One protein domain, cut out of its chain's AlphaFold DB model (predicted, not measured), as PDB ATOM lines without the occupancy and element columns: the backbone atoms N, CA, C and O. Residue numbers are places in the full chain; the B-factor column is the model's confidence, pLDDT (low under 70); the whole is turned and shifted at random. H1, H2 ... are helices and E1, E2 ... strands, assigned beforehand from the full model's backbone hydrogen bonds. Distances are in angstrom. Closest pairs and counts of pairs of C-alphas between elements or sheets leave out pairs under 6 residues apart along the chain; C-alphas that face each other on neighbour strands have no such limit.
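What this domain is: This is residues 101 to 188 of the 188 residues of an uncharacterized protein of Streptococcus sp. oral taxon 056 str. F0418 (UniProt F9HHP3). A small antiparallel sheet, in the order E1, E4, E5, has H1 over one face and H3 over the other, and the hairpin of E2 and E3 packs partly face to face with it as a loose sandwich. H2 reaches past H1, residues 126 to 132 sticking out at one end, and E6 lies at the other end. The printed part has 88 residues, with three named helices and six named strands in the order E1, H1, H2, E2, E3, E4, E5, H3, E6; its class is mixed. It is compact, with a radius of gyration of the C-alphas of 13.2 A and spans of 40 by 30 by 26 A.

Where its parts are: E1, residues 101 to 105, begins at C-alpha 101 (182.520, 166.679, 140.276); E4 is residues 163 to 166 and E5 residues 172 to 175. E2, residues 146 to 150, and E3, residues 155 to 159, form the other sheet. H1, residues 111 to 120, is 14.2 A long; H2, residues 128 to 144, is 24.7 A; H3 is residues 177 to 183. E6, residues 184 to 187, ends at C-alpha 187 (188.537, 161.104, 134.921).

How they stand to each other: N 164 and O 104 of E4 and E1 are 2.8 A apart, N 175 and O 163 of the hairpin E4 and E5 2.8 A, and N 149 and O 156 of E2 and E3 2.8 A, each within hydrogen-bond range. The two sheets make a sandwich, two sheets face to face, their best planes 45 degrees apart; the closest C-alphas of E3 and E5, Leu 158 and Pro 174, are 5.3 A apart. H1 is on the sheet of E1, at a height of 9.9 A, and H3 on the opposite face at 9.4 A. H1 and H2 only just touch, with 3 pairs of C-alphas within 8 A, the closest Ile 114 and Val 138 at 6.7 A. E6 pairs with no named strand. In H1, H2 and H3 every O i to N i+4 pair is within hydrogen-bond range.

The domain as a whole: The C-alphas of Pro 128 and Lys 182, the two farthest apart, are 41.3 A apart. The printed part has no cut, no link is long, and no printed residue has a pLDDT under 70.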
ATOM      1  N   VAL A 101     182.230 166.120 138.958       96.62
ATOM      2  CA  VAL A 101     182.520 166.679 140.276       96.62
ATOM      3  C   VAL A 101     184.021 166.779 140.477       96.62
ATOM      4  O   VAL A 101     184.785 165.941 139.985       96.62
ATOM      5  N   ASP A 102     184.430 167.773 141.257       98.12
ATOM      6  CA  ASP A 102     185.768 167.787 141.824       98.12
ATOM      7  C   ASP A 102     185.792 166.924 143.089       98.12
ATOM      8  O   ASP A 102     184.843 166.912 143.878       98.12
ATOM      9  N   PHE A 103     186.900 166.225 143.311       98.50
ATOM     10  CA  PHE A 103     187.127 165.485 144.546       98.50
ATOM     11  C   PHE A 103     188.595 165.515 144.974       98.50
ATOM     12  O   PHE A 103     189.508 165.741 144.160       98.50
ATOM     13  N   ILE A 104     188.810 165.238 146.258       98.38
ATOM     14  CA  ILE A 104     190.127 165.072 146.872       98.38
ATOM     15  C   ILE A 104     190.119 163.897 147.850       98.38
ATOM     16  O   ILE A 104     189.121 163.664 148.526       98.38
ATOM     17  N   LYS A 105     191.218 163.139 147.906       98.31
ATOM     18  CA  LYS A 105     191.400 162.006 148.820       98.31
ATOM     19  C   LYS A 105     192.289 162.425 149.985       98.31
ATOM     20  O   LYS A 105     193.322 163.046 149.745       98.31
ATOM     21  N   MET A 106     191.903 162.069 151.207       98.12
ATOM     22  CA  MET A 106     192.685 162.373 152.402       98.12
ATOM     23  C   MET A 106     193.585 161.201 152.789       98.12
ATOM     24  O   MET A 106     193.137 160.058 152.850       98.12
ATOM     25  N   ASP A 107     194.833 161.503 153.108       98.12
ATOM     26  CA  ASP A 107     195.756 160.636 153.833       98.12
ATOM     27  C   ASP A 107     196.143 161.346 155.133       98.12
ATOM     28  O   ASP A 107     196.830 162.369 155.116       98.12
ATOM     29  N   ILE A 108     195.658 160.828 156.263       96.88
ATOM     30  CA  ILE A 108     195.843 161.481 157.562       96.88
ATOM     31  C   ILE A 108     197.296 161.437 158.049       96.88
ATOM     32  O   ILE A 108     197.717 162.302 158.813       96.88
ATOM     33  N   ASP A 109     198.087 160.467 157.589       96.06
ATOM     34  CA  ASP A 109     199.492 160.347 157.985       96.06
ATOM     35  C   ASP A 109     200.380 161.334 157.205       96.06
ATOM     36  O   ASP A 109     201.539 161.572 157.552       96.06
ATOM     37  N   ASN A 110     199.821 161.970 156.172       97.75
ATOM     38  CA  ASN A 110     200.504 162.919 155.316       97.75
ATOM     39  C   ASN A 110     200.002 164.352 155.560       97.75
ATOM     40  O   ASN A 110     198.973 164.771 155.032       97.75
ATOM     41  N   THR A 111     200.796 165.151 156.283       97.44
ATOM     42  CA  THR A 111     200.531 166.584 156.540       97.44
ATOM     43  C   THR A 111     200.142 167.344 155.270       97.44
ATOM     44  O   THR A 111     199.198 168.131 155.288       97.44
ATOM     45  N   LYS A 112     200.835 167.097 154.149       97.19
ATOM     46  CA  LYS A 112     200.545 167.779 152.883       97.19
ATOM     47  C   LYS A 112     199.150 167.421 152.370       97.19
ATOM     48  O   LYS A 112     198.440 168.307 151.916       97.19
ATOM     49  N   SER A 113     198.746 166.155 152.483       98.19
ATOM     50  CA  SER A 113     197.406 165.717 152.077       98.19
ATOM     51  C   SER A 113     196.316 166.382 152.918       98.19
ATOM     52  O   SER A 113     195.337 166.864 152.353       98.19
ATOM     53  N   ILE A 114     196.502 166.490 154.239       98.31
ATOM     54  CA  ILE A 114     195.557 167.214 155.106       98.31
ATOM     55  C   ILE A 114     195.440 168.678 154.666       98.31
ATOM     56  O   ILE A 114     194.331 169.184 154.522       98.31
ATOM     57  N   ILE A 115     196.567 169.351 154.407       97.06
ATOM     58  CA  ILE A 115     196.572 170.749 153.952       97.06
ATOM     59  C   ILE A 115     195.834 170.901 152.617       97.06
ATOM     60  O   ILE A 115     194.997 171.789 152.491       97.06
ATOM     61  N   GLU A 116     196.079 170.019 151.646       97.62
ATOM     62  CA  GLU A 116     195.383 170.058 150.353       97.62
ATOM     63  C   GLU A 116     193.863 169.865 150.516       97.62
ATOM     64  O   GLU A 116     193.081 170.511 149.816       97.62
ATOM     65  N   VAL A 117     193.423 169.019 151.458       98.19
ATOM     66  CA  VAL A 117     191.997 168.855 151.800       98.19
ATOM     67  C   VAL A 117     191.434 170.123 152.444       98.19
ATOM     68  O   VAL A 117     190.349 170.559 152.065       98.19
ATOM     69  N   LEU A 118     192.162 170.755 153.367       97.56
ATOM     70  CA  LEU A 118     191.746 172.023 153.980       97.56
ATOM     71  C   LEU A 118     191.622 173.142 152.934       97.56
ATOM     72  O   LEU A 118     190.620 173.858 152.919       97.56
ATOM     73  N   ASP A 119     192.578 173.248 152.012       96.44
ATOM     74  CA  ASP A 119     192.515 174.195 150.897       96.44
ATOM     75  C   ASP A 119     191.325 173.884 149.967       96.44
ATOM     76  O   ASP A 119     190.619 174.792 149.527       96.44
ATOM     77  N   PHE A 120     191.041 172.601 149.701       97.31
ATOM     78  CA  PHE A 120     189.887 172.179 148.896       97.31
ATOM     79  C   PHE A 120     188.542 172.593 149.509       97.31
ATOM     80  O   PHE A 120     187.611 172.933 148.769       97.31
ATOM     81  N   LEU A 121     188.467 172.591 150.842       96.56
ATOM     82  CA  LEU A 121     187.327 173.046 151.644       96.56
ATOM     83  C   LEU A 121     187.264 174.576 151.796       96.56
ATOM     84  O   LEU A 121     186.290 175.096 152.336       96.56
ATOM     85  N   GLY A 122     188.271 175.305 151.304       94.38
ATOM     86  CA  GLY A 122     188.316 176.767 151.317       94.38
ATOM     87  C   GLY A 122     188.978 177.390 152.548       94.38
ATOM     88  O   GLY A 122     188.896 178.606 152.725       94.38
ATOM     89  N   TYR A 123     189.651 176.603 153.391       91.94
ATOM     90  CA  TYR A 123     190.402 177.111 154.542       91.94
ATOM     91  C   TYR A 123     191.759 177.663 154.108       91.94
ATOM     92  O   TYR A 123     192.780 177.057 154.409       91.94
ATOM     93  N   PHE A 124     191.800 178.789 153.398       88.56
ATOM     94  CA  PHE A 124     193.055 179.406 152.954       88.56
ATOM     95  C   PHE A 124     193.751 180.189 154.075       88.56
ATOM     96  O   PHE A 124     193.097 180.793 154.919       88.56
ATOM     97  N   VAL A 125     195.086 180.206 154.051       88.19
ATOM     98  CA  VAL A 125     195.919 181.012 154.955       88.19
ATOM     99  C   VAL A 125     196.404 182.250 154.217       88.19
ATOM    100  O   VAL A 125     196.978 182.162 153.131       88.19
ATOM    101  N   THR A 126     196.186 183.409 154.821       90.12
ATOM    102  CA  THR A 126     196.591 184.724 154.310       90.12
ATOM    103  C   THR A 126     197.465 185.495 155.297       90.12
ATOM    104  O   THR A 126     198.106 186.475 154.914       90.12
ATOM    105  N   THR A 127     197.537 185.044 156.553       92.06
ATOM    106  CA  THR A 127     198.336 185.667 157.614       92.06
ATOM    107  C   THR A 127     199.159 184.636 158.400       92.06
ATOM    108  O   THR A 127     198.750 183.482 158.505       92.06
ATOM    109  N   PRO A 128     200.274 185.042 159.041       91.50
ATOM    110  CA  PRO A 128     201.046 184.143 159.906       91.50
ATOM    111  C   PRO A 128     200.250 183.563 161.088       91.50
ATOM    112  O   PRO A 128     200.563 182.486 161.577       91.50
ATOM    113  N   LEU A 129     199.221 184.270 161.574       90.88
ATOM    114  CA  LEU A 129     198.367 183.759 162.650       90.88
ATOM    115  C   LEU A 129     197.485 182.599 162.164       90.88
ATOM    116  O   LEU A 129     197.350 181.602 162.865       90.88
ATOM    117  N   GLU A 130     196.918 182.718 160.962       90.94
ATOM    118  CA  GLU A 130     196.130 181.649 160.335       90.94
ATOM    119  C   GLU A 130     196.999 180.421 160.020       90.94
ATOM    120  O   GLU A 130     196.518 179.292 160.107       90.94
ATOM    121  N   GLU A 131     198.282 180.622 159.704       91.38
ATOM    122  CA  GLU A 131     199.254 179.537 159.514       91.38
ATOM    123  C   GLU A 131     199.431 178.716 160.799       91.38
ATOM    124  O   GLU A 131     199.264 177.499 160.779       91.38
ATOM    125  N   LEU A 132     199.650 179.381 161.939       90.94
ATOM    126  CA  LEU A 132     199.769 178.711 163.240       90.94
ATOM    127  C   LEU A 132     198.487 177.959 163.627       90.94
ATOM    128  O   LEU A 132     198.548 176.833 164.114       90.94
ATOM    129  N   GLN A 133     197.317 178.556 163.382       91.31
ATOM    130  CA  GLN A 133     196.028 177.902 163.636       91.31
ATOM    131  C   GLN A 133     195.819 176.671 162.747       91.31
ATOM    132  O   GLN A 133     195.247 175.674 163.192       91.31
ATOM    133  N   ARG A 134     196.287 176.719 161.495       94.06
ATOM    134  CA  ARG A 134     196.249 175.570 160.587       94.06
ATOM    135  C   ARG A 134     197.142 174.442 161.097       94.06
ATOM    136  O   ARG A 134     196.699 173.298 161.077       94.06
ATOM    137  N   ASP A 135     198.345 174.742 161.575       93.56
ATOM    138  CA  ASP A 135     199.248 173.724 162.123       93.56
ATOM    139  C   ASP A 135     198.631 173.022 163.344       93.56
ATOM    140  O   ASP A 135     198.628 171.791 163.422       93.56
ATOM    141  N   GLU A 136     198.019 173.783 164.257       95.00
ATOM    142  CA  GLU A 136     197.279 173.222 165.397       95.00
ATOM    143  C   GLU A 136     196.099 172.341 164.949       95.00
ATOM    144  O   GLU A 136     195.883 171.254 165.496       95.00
ATOM    145  N   LEU A 137     195.354 172.775 163.926       95.12
ATOM    146  CA  LEU A 137     194.256 172.002 163.348       95.12
ATOM    147  C   LEU A 137     194.753 170.695 162.714       95.12
ATOM    148  O   LEU A 137     194.151 169.646 162.938       95.12
ATOM    149  N   VAL A 138     195.853 170.730 161.960       97.25
ATOM    150  CA  VAL A 138     196.450 169.538 161.338       97.25
ATOM    151  C   VAL A 138     196.850 168.513 162.399       97.25
ATOM    152  O   VAL A 138     196.535 167.329 162.263       97.25
ATOM    153  N   GLU A 139     197.490 168.950 163.482       97.12
ATOM    154  CA  GLU A 139     197.871 168.053 164.576       97.12
ATOM    155  C   GLU A 139     196.649 167.512 165.335       97.12
ATOM    156  O   GLU A 139     196.623 166.336 165.712       97.12
ATOM    157  N   SER A 140     195.594 168.318 165.489       97.00
ATOM    158  CA  SER A 140     194.311 167.861 166.039       97.00
ATOM    159  C   SER A 140     193.676 166.763 165.177       97.00
ATOM    160  O   SER A 140     193.319 165.703 165.700       97.00
ATOM    161  N   ILE A 141     193.609 166.969 163.854       97.75
ATOM    162  CA  ILE A 141     193.067 166.004 162.882       97.75
ATOM    163  C   ILE A 141     193.807 164.670 162.992       97.75
ATOM    164  O   ILE A 141     193.170 163.628 163.156       97.75
ATOM    165  N   LYS A 142     195.147 164.698 162.979       97.75
ATOM    166  CA  LYS A 142     195.978 163.495 163.142       97.75
ATOM    167  C   LYS A 142     195.703 162.774 164.452       97.75
ATOM    168  O   LYS A 142     195.541 161.557 164.469       97.75
ATOM    169  N   LYS A 143     195.629 163.523 165.555       97.38
ATOM    170  CA  LYS A 143     195.419 162.960 166.892       97.38
ATOM    171  C   LYS A 143     194.048 162.299 167.040       97.38
ATOM    172  O   LYS A 143     193.955 161.261 167.692       97.38
ATOM    173  N   GLN A 144     192.995 162.898 166.485       96.81
ATOM    174  CA  GLN A 144     191.631 162.367 166.601       96.81
ATOM    175  C   GLN A 144     191.290 161.314 165.536       96.81
ATOM    176  O   GLN A 144     190.359 160.532 165.730       96.81
ATOM    177  N   GLY A 145     192.044 161.260 164.434       97.31
ATOM    178  CA  GLY A 145     191.885 160.250 163.386       97.31
ATOM    179  C   GLY A 145     190.871 160.606 162.291       97.31
ATOM    180  O   GLY A 145     190.576 159.760 161.446       97.31
ATOM    181  N   PHE A 146     190.323 161.825 162.290       97.75
ATOM    182  CA  PHE A 146     189.349 162.290 161.295       97.75
ATOM    183  C   PHE A 146     189.325 163.818 161.171       97.75
ATOM    184  O   PHE A 146     189.770 164.533 162.067       97.75
ATOM    185  N   LEU A 147     188.748 164.315 160.076       97.88
ATOM    186  CA  LEU A 147     188.382 165.718 159.874       97.88
ATOM    187  C   LEU A 147     186.854 165.845 159.868       97.88
ATOM    188  O   LEU A 147     186.177 165.066 159.203       97.88
ATOM    189  N   GLU A 148     186.304 166.807 160.601       97.31
ATOM    190  CA  GLU A 148     184.872 167.125 160.541       97.31
ATOM    191  C   GLU A 148     184.582 168.052 159.356       97.31
ATOM    192  O   GLU A 148     185.272 169.048 159.144       97.31
ATOM    193  N   ILE A 149     183.558 167.707 158.580       97.19
ATOM    194  CA  ILE A 149     183.094 168.425 157.397       97.19
ATOM    195  C   ILE A 149     181.674 168.912 157.669       97.19
ATOM    196  O   ILE A 149     180.797 168.120 158.013       97.19
ATOM    197  N   ASN A 150     181.446 170.211 157.486       95.50
ATOM    198  CA  ASN A 150     180.105 170.787 157.512       95.50
ATOM    199  C   ASN A 150     179.426 170.516 156.166       95.50
ATOM    200  O   ASN A 150     179.745 171.173 155.171       95.50
ATOM    201  N   THR A 151     178.522 169.538 156.128       96.75
ATOM    202  CA  THR A 151     177.650 169.291 154.972       96.75
ATOM    203  C   THR A 151     176.381 170.142 155.091       96.75
ATOM    204  O   THR A 151     176.209 170.880 156.065       96.75
ATOM    205  N   LEU A 152     175.489 170.095 154.097       96.00
ATOM    206  CA  LEU A 152     174.213 170.821 154.180       96.00
ATOM    207  C   LEU A 152     173.260 170.182 155.194       96.00
ATOM    208  O   LEU A 152     172.421 170.864 155.779       96.00
ATOM    209  N   GLU A 153     173.391 168.874 155.397       96.19
ATOM    210  CA  GLU A 153     172.506 168.080 156.231       96.19
ATOM    211  C   GLU A 153     173.046 167.907 157.657       96.19
ATOM    212  O   GLU A 153     172.265 167.623 158.563       96.19
ATOM    213  N   GLY A 154     174.345 168.091 157.896       95.69
ATOM    214  CA  GLY A 154     174.926 167.987 159.232       95.69
ATOM    215  C   GLY A 154     176.451 167.942 159.240       95.69
ATOM    216  O   GLY A 154     177.113 168.145 158.228       95.69
ATOM    217  N   ILE A 155     177.027 167.680 160.411       96.75
ATOM    218  CA  ILE A 155     178.474 167.489 160.541       96.75
ATOM    219  C   ILE A 155     178.786 166.012 160.324       96.75
ATOM    220  O   ILE A 155     178.272 165.145 161.036       96.75
ATOM    221  N   GLU A 156     179.667 165.734 159.368       97.75
ATOM    222  CA  GLU A 156     180.125 164.386 159.055       97.75
ATOM    223  C   GLU A 156     181.647 164.274 159.143       97.75
ATOM    224  O   GLU A 156     182.388 165.214 158.871       97.75
ATOM    225  N   ARG A 157     182.132 163.092 159.510       98.12
ATOM    226  CA  ARG A 157     183.556 162.789 159.643       98.12
ATOM    227  C   ARG A 157     184.111 162.225 158.341       98.12
ATOM    228  O   ARG A 157     183.528 161.322 157.734       98.12
ATOM    229  N   LEU A 158     185.267 162.746 157.956       98.38
ATOM    230  CA  LEU A 158     186.139 162.243 156.907       98.38
ATOM    231  C   LEU A 158     187.295 161.477 157.552       98.38
ATOM    232  O   LEU A 158     188.056 162.047 158.336       98.38
ATOM    233  N   PHE A 159     187.442 160.200 157.212       98.00
ATOM    234  CA  PHE A 159     188.522 159.351 157.716       98.00
ATOM    235  C   PHE A 159     189.678 159.235 156.715       98.00
ATOM    236  O   PHE A 159     189.550 159.570 155.535       98.00
ATOM    237  N   SER A 160     190.831 158.749 157.184       97.94
ATOM    238  CA  SER A 160     191.970 158.475 156.299       97.94
ATOM    239  C   SER A 160     191.590 157.495 155.186       97.94
ATOM    240  O   SER A 160     190.877 156.518 155.411       97.94
ATOM    241  N   GLY A 161     192.072 157.755 153.975       97.88
ATOM    242  CA  GLY A 161     191.776 156.970 152.784       97.88
ATOM    243  C   GLY A 161     190.424 157.275 152.139       97.88
ATOM    244  O   GLY A 161     190.155 156.731 151.071       97.88
ATOM    245  N   GLU A 162     189.588 158.132 152.725       98.12
ATOM    246  CA  GLU A 162     188.308 158.554 152.151       98.12
ATOM    247  C   GLU A 162     188.448 159.788 151.253       98.12
ATOM    248  O   GLU A 162     189.523 160.387 151.141       98.12
ATOM    249  N   VAL A 163     187.357 160.160 150.581       98.25
ATOM    250  CA  VAL A 163     187.321 161.320 149.685       98.25
ATOM    251  C   VAL A 163     186.313 162.358 150.141       98.25
ATOM    252  O   VAL A 163     185.263 162.021 150.677       98.25
ATOM    253  N   VAL A 164     186.608 163.622 149.857       98.38
ATOM    254  CA  VAL A 164     185.620 164.702 149.852       98.38
ATOM    255  C   VAL A 164     185.236 164.980 148.410       98.38
ATOM    256  O   VAL A 164     186.107 165.198 147.565       98.38
ATOM    257  N   VAL A 165     183.936 164.994 148.138       98.06
ATOM    258  CA  VAL A 165     183.369 165.393 146.849       98.06
ATOM    259  C   VAL A 165     182.777 166.788 146.979       98.06
ATOM    260  O   VAL A 165     182.062 167.062 147.941       98.06
ATOM    261  N   ARG A 166     183.048 167.654 146.000       98.06
ATOM    262  CA  ARG A 166     182.356 168.933 145.843       98.06
ATOM    263  C   ARG A 166     181.134 168.736 144.949       98.06
ATOM    264  O   ARG A 166     181.264 168.331 143.794       98.06
ATOM    265  N   GLY A 167     179.958 168.983 145.505       94.69
ATOM    266  CA  GLY A 167     178.679 168.862 144.828       94.69
ATOM    267  C   GLY A 167     178.354 170.042 143.910       94.69
ATOM    268  O   GLY A 167     179.196 170.895 143.614       94.69
ATOM    269  N   VAL A 168     177.123 170.063 143.401       93.19
ATOM    270  CA  VAL A 168     176.729 170.911 142.256       93.19
ATOM    271  C   VAL A 168     176.546 172.386 142.616       93.19
ATOM    272  O   VAL A 168     176.580 173.238 141.729       93.19
ATOM    273  N   ARG A 169     176.377 172.701 143.901       94.62
ATOM    274  CA  ARG A 169     176.305 174.063 144.450       94.62
ATOM    275  C   ARG A 169     177.553 174.427 145.266       94.62
ATOM    276  O   ARG A 169     177.563 175.461 145.925       94.62
ATOM    277  N   GLY A 170     178.613 173.618 145.192       94.81
ATOM    278  CA  GLY A 170     179.855 173.829 145.938       94.81
ATOM    279  C   GLY A 170     179.848 173.253 147.356       94.81
ATOM    280  O   GLY A 170     180.825 173.433 148.075       94.81
ATOM    281  N   GLU A 171     178.784 172.555 147.746       96.00
ATOM    282  CA  GLU A 171     178.689 171.809 148.997       96.00
ATOM    283  C   GLU A 171     179.691 170.647 149.045       96.00
ATOM    284  O   GLU A 171     180.102 170.128 148.007       96.00
ATOM    285  N   PHE A 172     180.087 170.221 150.244       97.88
ATOM    286  CA  PHE A 172     181.098 169.181 150.426       97.88
ATOM    287  C   PHE A 172     180.523 167.958 151.128       97.88
ATOM    288  O   PHE A 172     179.837 168.091 152.137       97.88
ATOM    289  N   TYR A 173     180.864 166.774 150.620       96.75
ATOM    290  CA  TYR A 173     180.420 165.497 151.176       96.75
ATOM    291  C   TYR A 173     181.592 164.532 151.367       96.75
ATOM    292  O   TYR A 173     182.268 164.214 150.381       96.75
ATOM    293  N   PRO A 174     181.845 164.039 152.595       97.44
ATOM    294  CA  PRO A 174     182.781 162.947 152.812       97.44
ATOM    295  C   PRO A 174     182.155 161.620 152.363       97.44
ATOM    296  O   PRO A 174     181.021 161.293 152.706       97.44
ATOM    297  N   VAL A 175     182.898 160.828 151.594       95.75
ATOM    298  CA  VAL A 175     182.441 159.547 151.046       95.75
ATOM    299  C   VAL A 175     183.544 158.512 151.221       95.75
ATOM    300  O   VAL A 175     184.710 158.774 150.914       95.75
ATOM    301  N   SER A 176     183.184 157.307 151.671       95.44
ATOM    302  CA  SER A 176     184.139 156.199 151.687       95.44
ATOM    303  C   SER A 176     184.643 155.925 150.272       95.44
ATOM    304  O   SER A 176     183.889 155.996 149.298       95.44
ATOM    305  N   TYR A 177     185.929 155.605 150.138       96.62
ATOM    306  CA  TYR A 177     186.524 155.431 148.813       96.62
ATOM    307  C   TYR A 177     185.865 154.294 148.021       96.62
ATOM    308  O   TYR A 177     185.642 154.419 146.818       96.62
ATOM    309  N   ASP A 178     185.450 153.230 148.708       95.25
ATOM    310  CA  ASP A 178     184.736 152.115 148.088       95.25
ATOM    311  C   ASP A 178     183.374 152.545 147.527       95.25
ATOM    312  O   ASP A 178     183.051 152.228 146.380       95.25
ATOM    313  N   ASN A 179     182.575 153.304 148.290       94.12
ATOM    314  CA  ASN A 179     181.291 153.807 147.789       94.12
ATOM    315  C   ASN A 179     181.489 154.841 146.679       94.12
ATOM    316  O   ASN A 179     180.726 154.845 145.713       94.12
ATOM    317  N   PHE A 180     182.538 155.660 146.765       96.00
ATOM    318  CA  PHE A 180     182.897 156.596 145.708       96.00
ATOM    319  C   PHE A 180     183.148 155.871 144.377       96.00
ATOM    320  O   PHE A 180     182.514 156.202 143.376       96.00
ATOM    321  N   LEU A 181     183.971 154.818 144.363       95.56
ATOM    322  CA  LEU A 181     184.251 154.041 143.147       95.56
ATOM    323  C   LEU A 181     183.015 153.310 142.592       95.56
ATOM    324  O   LEU A 181     182.895 153.115 141.377       95.56
ATOM    325  N   LYS A 182     182.059 152.926 143.448       93.94
ATOM    326  CA  LYS A 182     180.792 152.328 142.989       93.94
ATOM    327  C   LYS A 182     179.959 153.304 142.163       93.94
ATOM    328  O   LYS A 182     179.352 152.875 141.186       93.94
ATOM    329  N   VAL A 183     179.958 154.593 142.512       93.25
ATOM    330  CA  VAL A 183     179.032 155.588 141.932       93.25
ATOM    331  C   VAL A 183     179.693 156.663 141.071       93.25
ATOM    332  O   VAL A 183     178.977 157.457 140.462       93.25
ATOM    333  N   TYR A 184     181.021 156.676 140.967       95.75
ATOM    334  CA  TYR A 184     181.774 157.588 140.108       95.75
ATOM    335  C   TYR A 184     182.779 156.845 139.217       95.75
ATOM    336  O   TYR A 184     183.330 155.814 139.605       95.75
ATOM    337  N   ASP A 185     183.022 157.391 138.028       96.81
ATOM    338  CA  ASP A 185     184.174 157.081 137.177       96.81
ATOM    339  C   ASP A 185     185.223 158.186 137.368       96.81
ATOM    340  O   ASP A 185     184.912 159.359 137.155       96.81
ATOM    341  N   ILE A 186     186.451 157.851 137.770       97.25
ATOM    342  CA  ILE A 186     187.544 158.836 137.846       97.25
ATOM    343  C   ILE A 186     187.933 159.242 136.420       97.25
ATOM    344  O   ILE A 186     188.035 158.386 135.543       97.25
ATOM    345  N   LEU A 187     188.103 160.545 136.198       95.62
ATOM    346  CA  LEU A 187     188.537 161.104 134.921       95.62
ATOM    347  C   LEU A 187     190.047 161.367 134.969       95.62
ATOM    348  O   LEU A 187     190.543 161.849 135.991       95.62
ATOM    349  N   ASP A 188     190.733 161.046 133.873       77.69
ATOM    350  CA  ASP A 188     192.161 161.326 133.665       77.69
ATOM    351  C   ASP A 188     192.435 162.820 133.411       77.69
ATOM    352  O   ASP A 188     191.612 163.479 132.727       77.69
TER     353      ASP A 188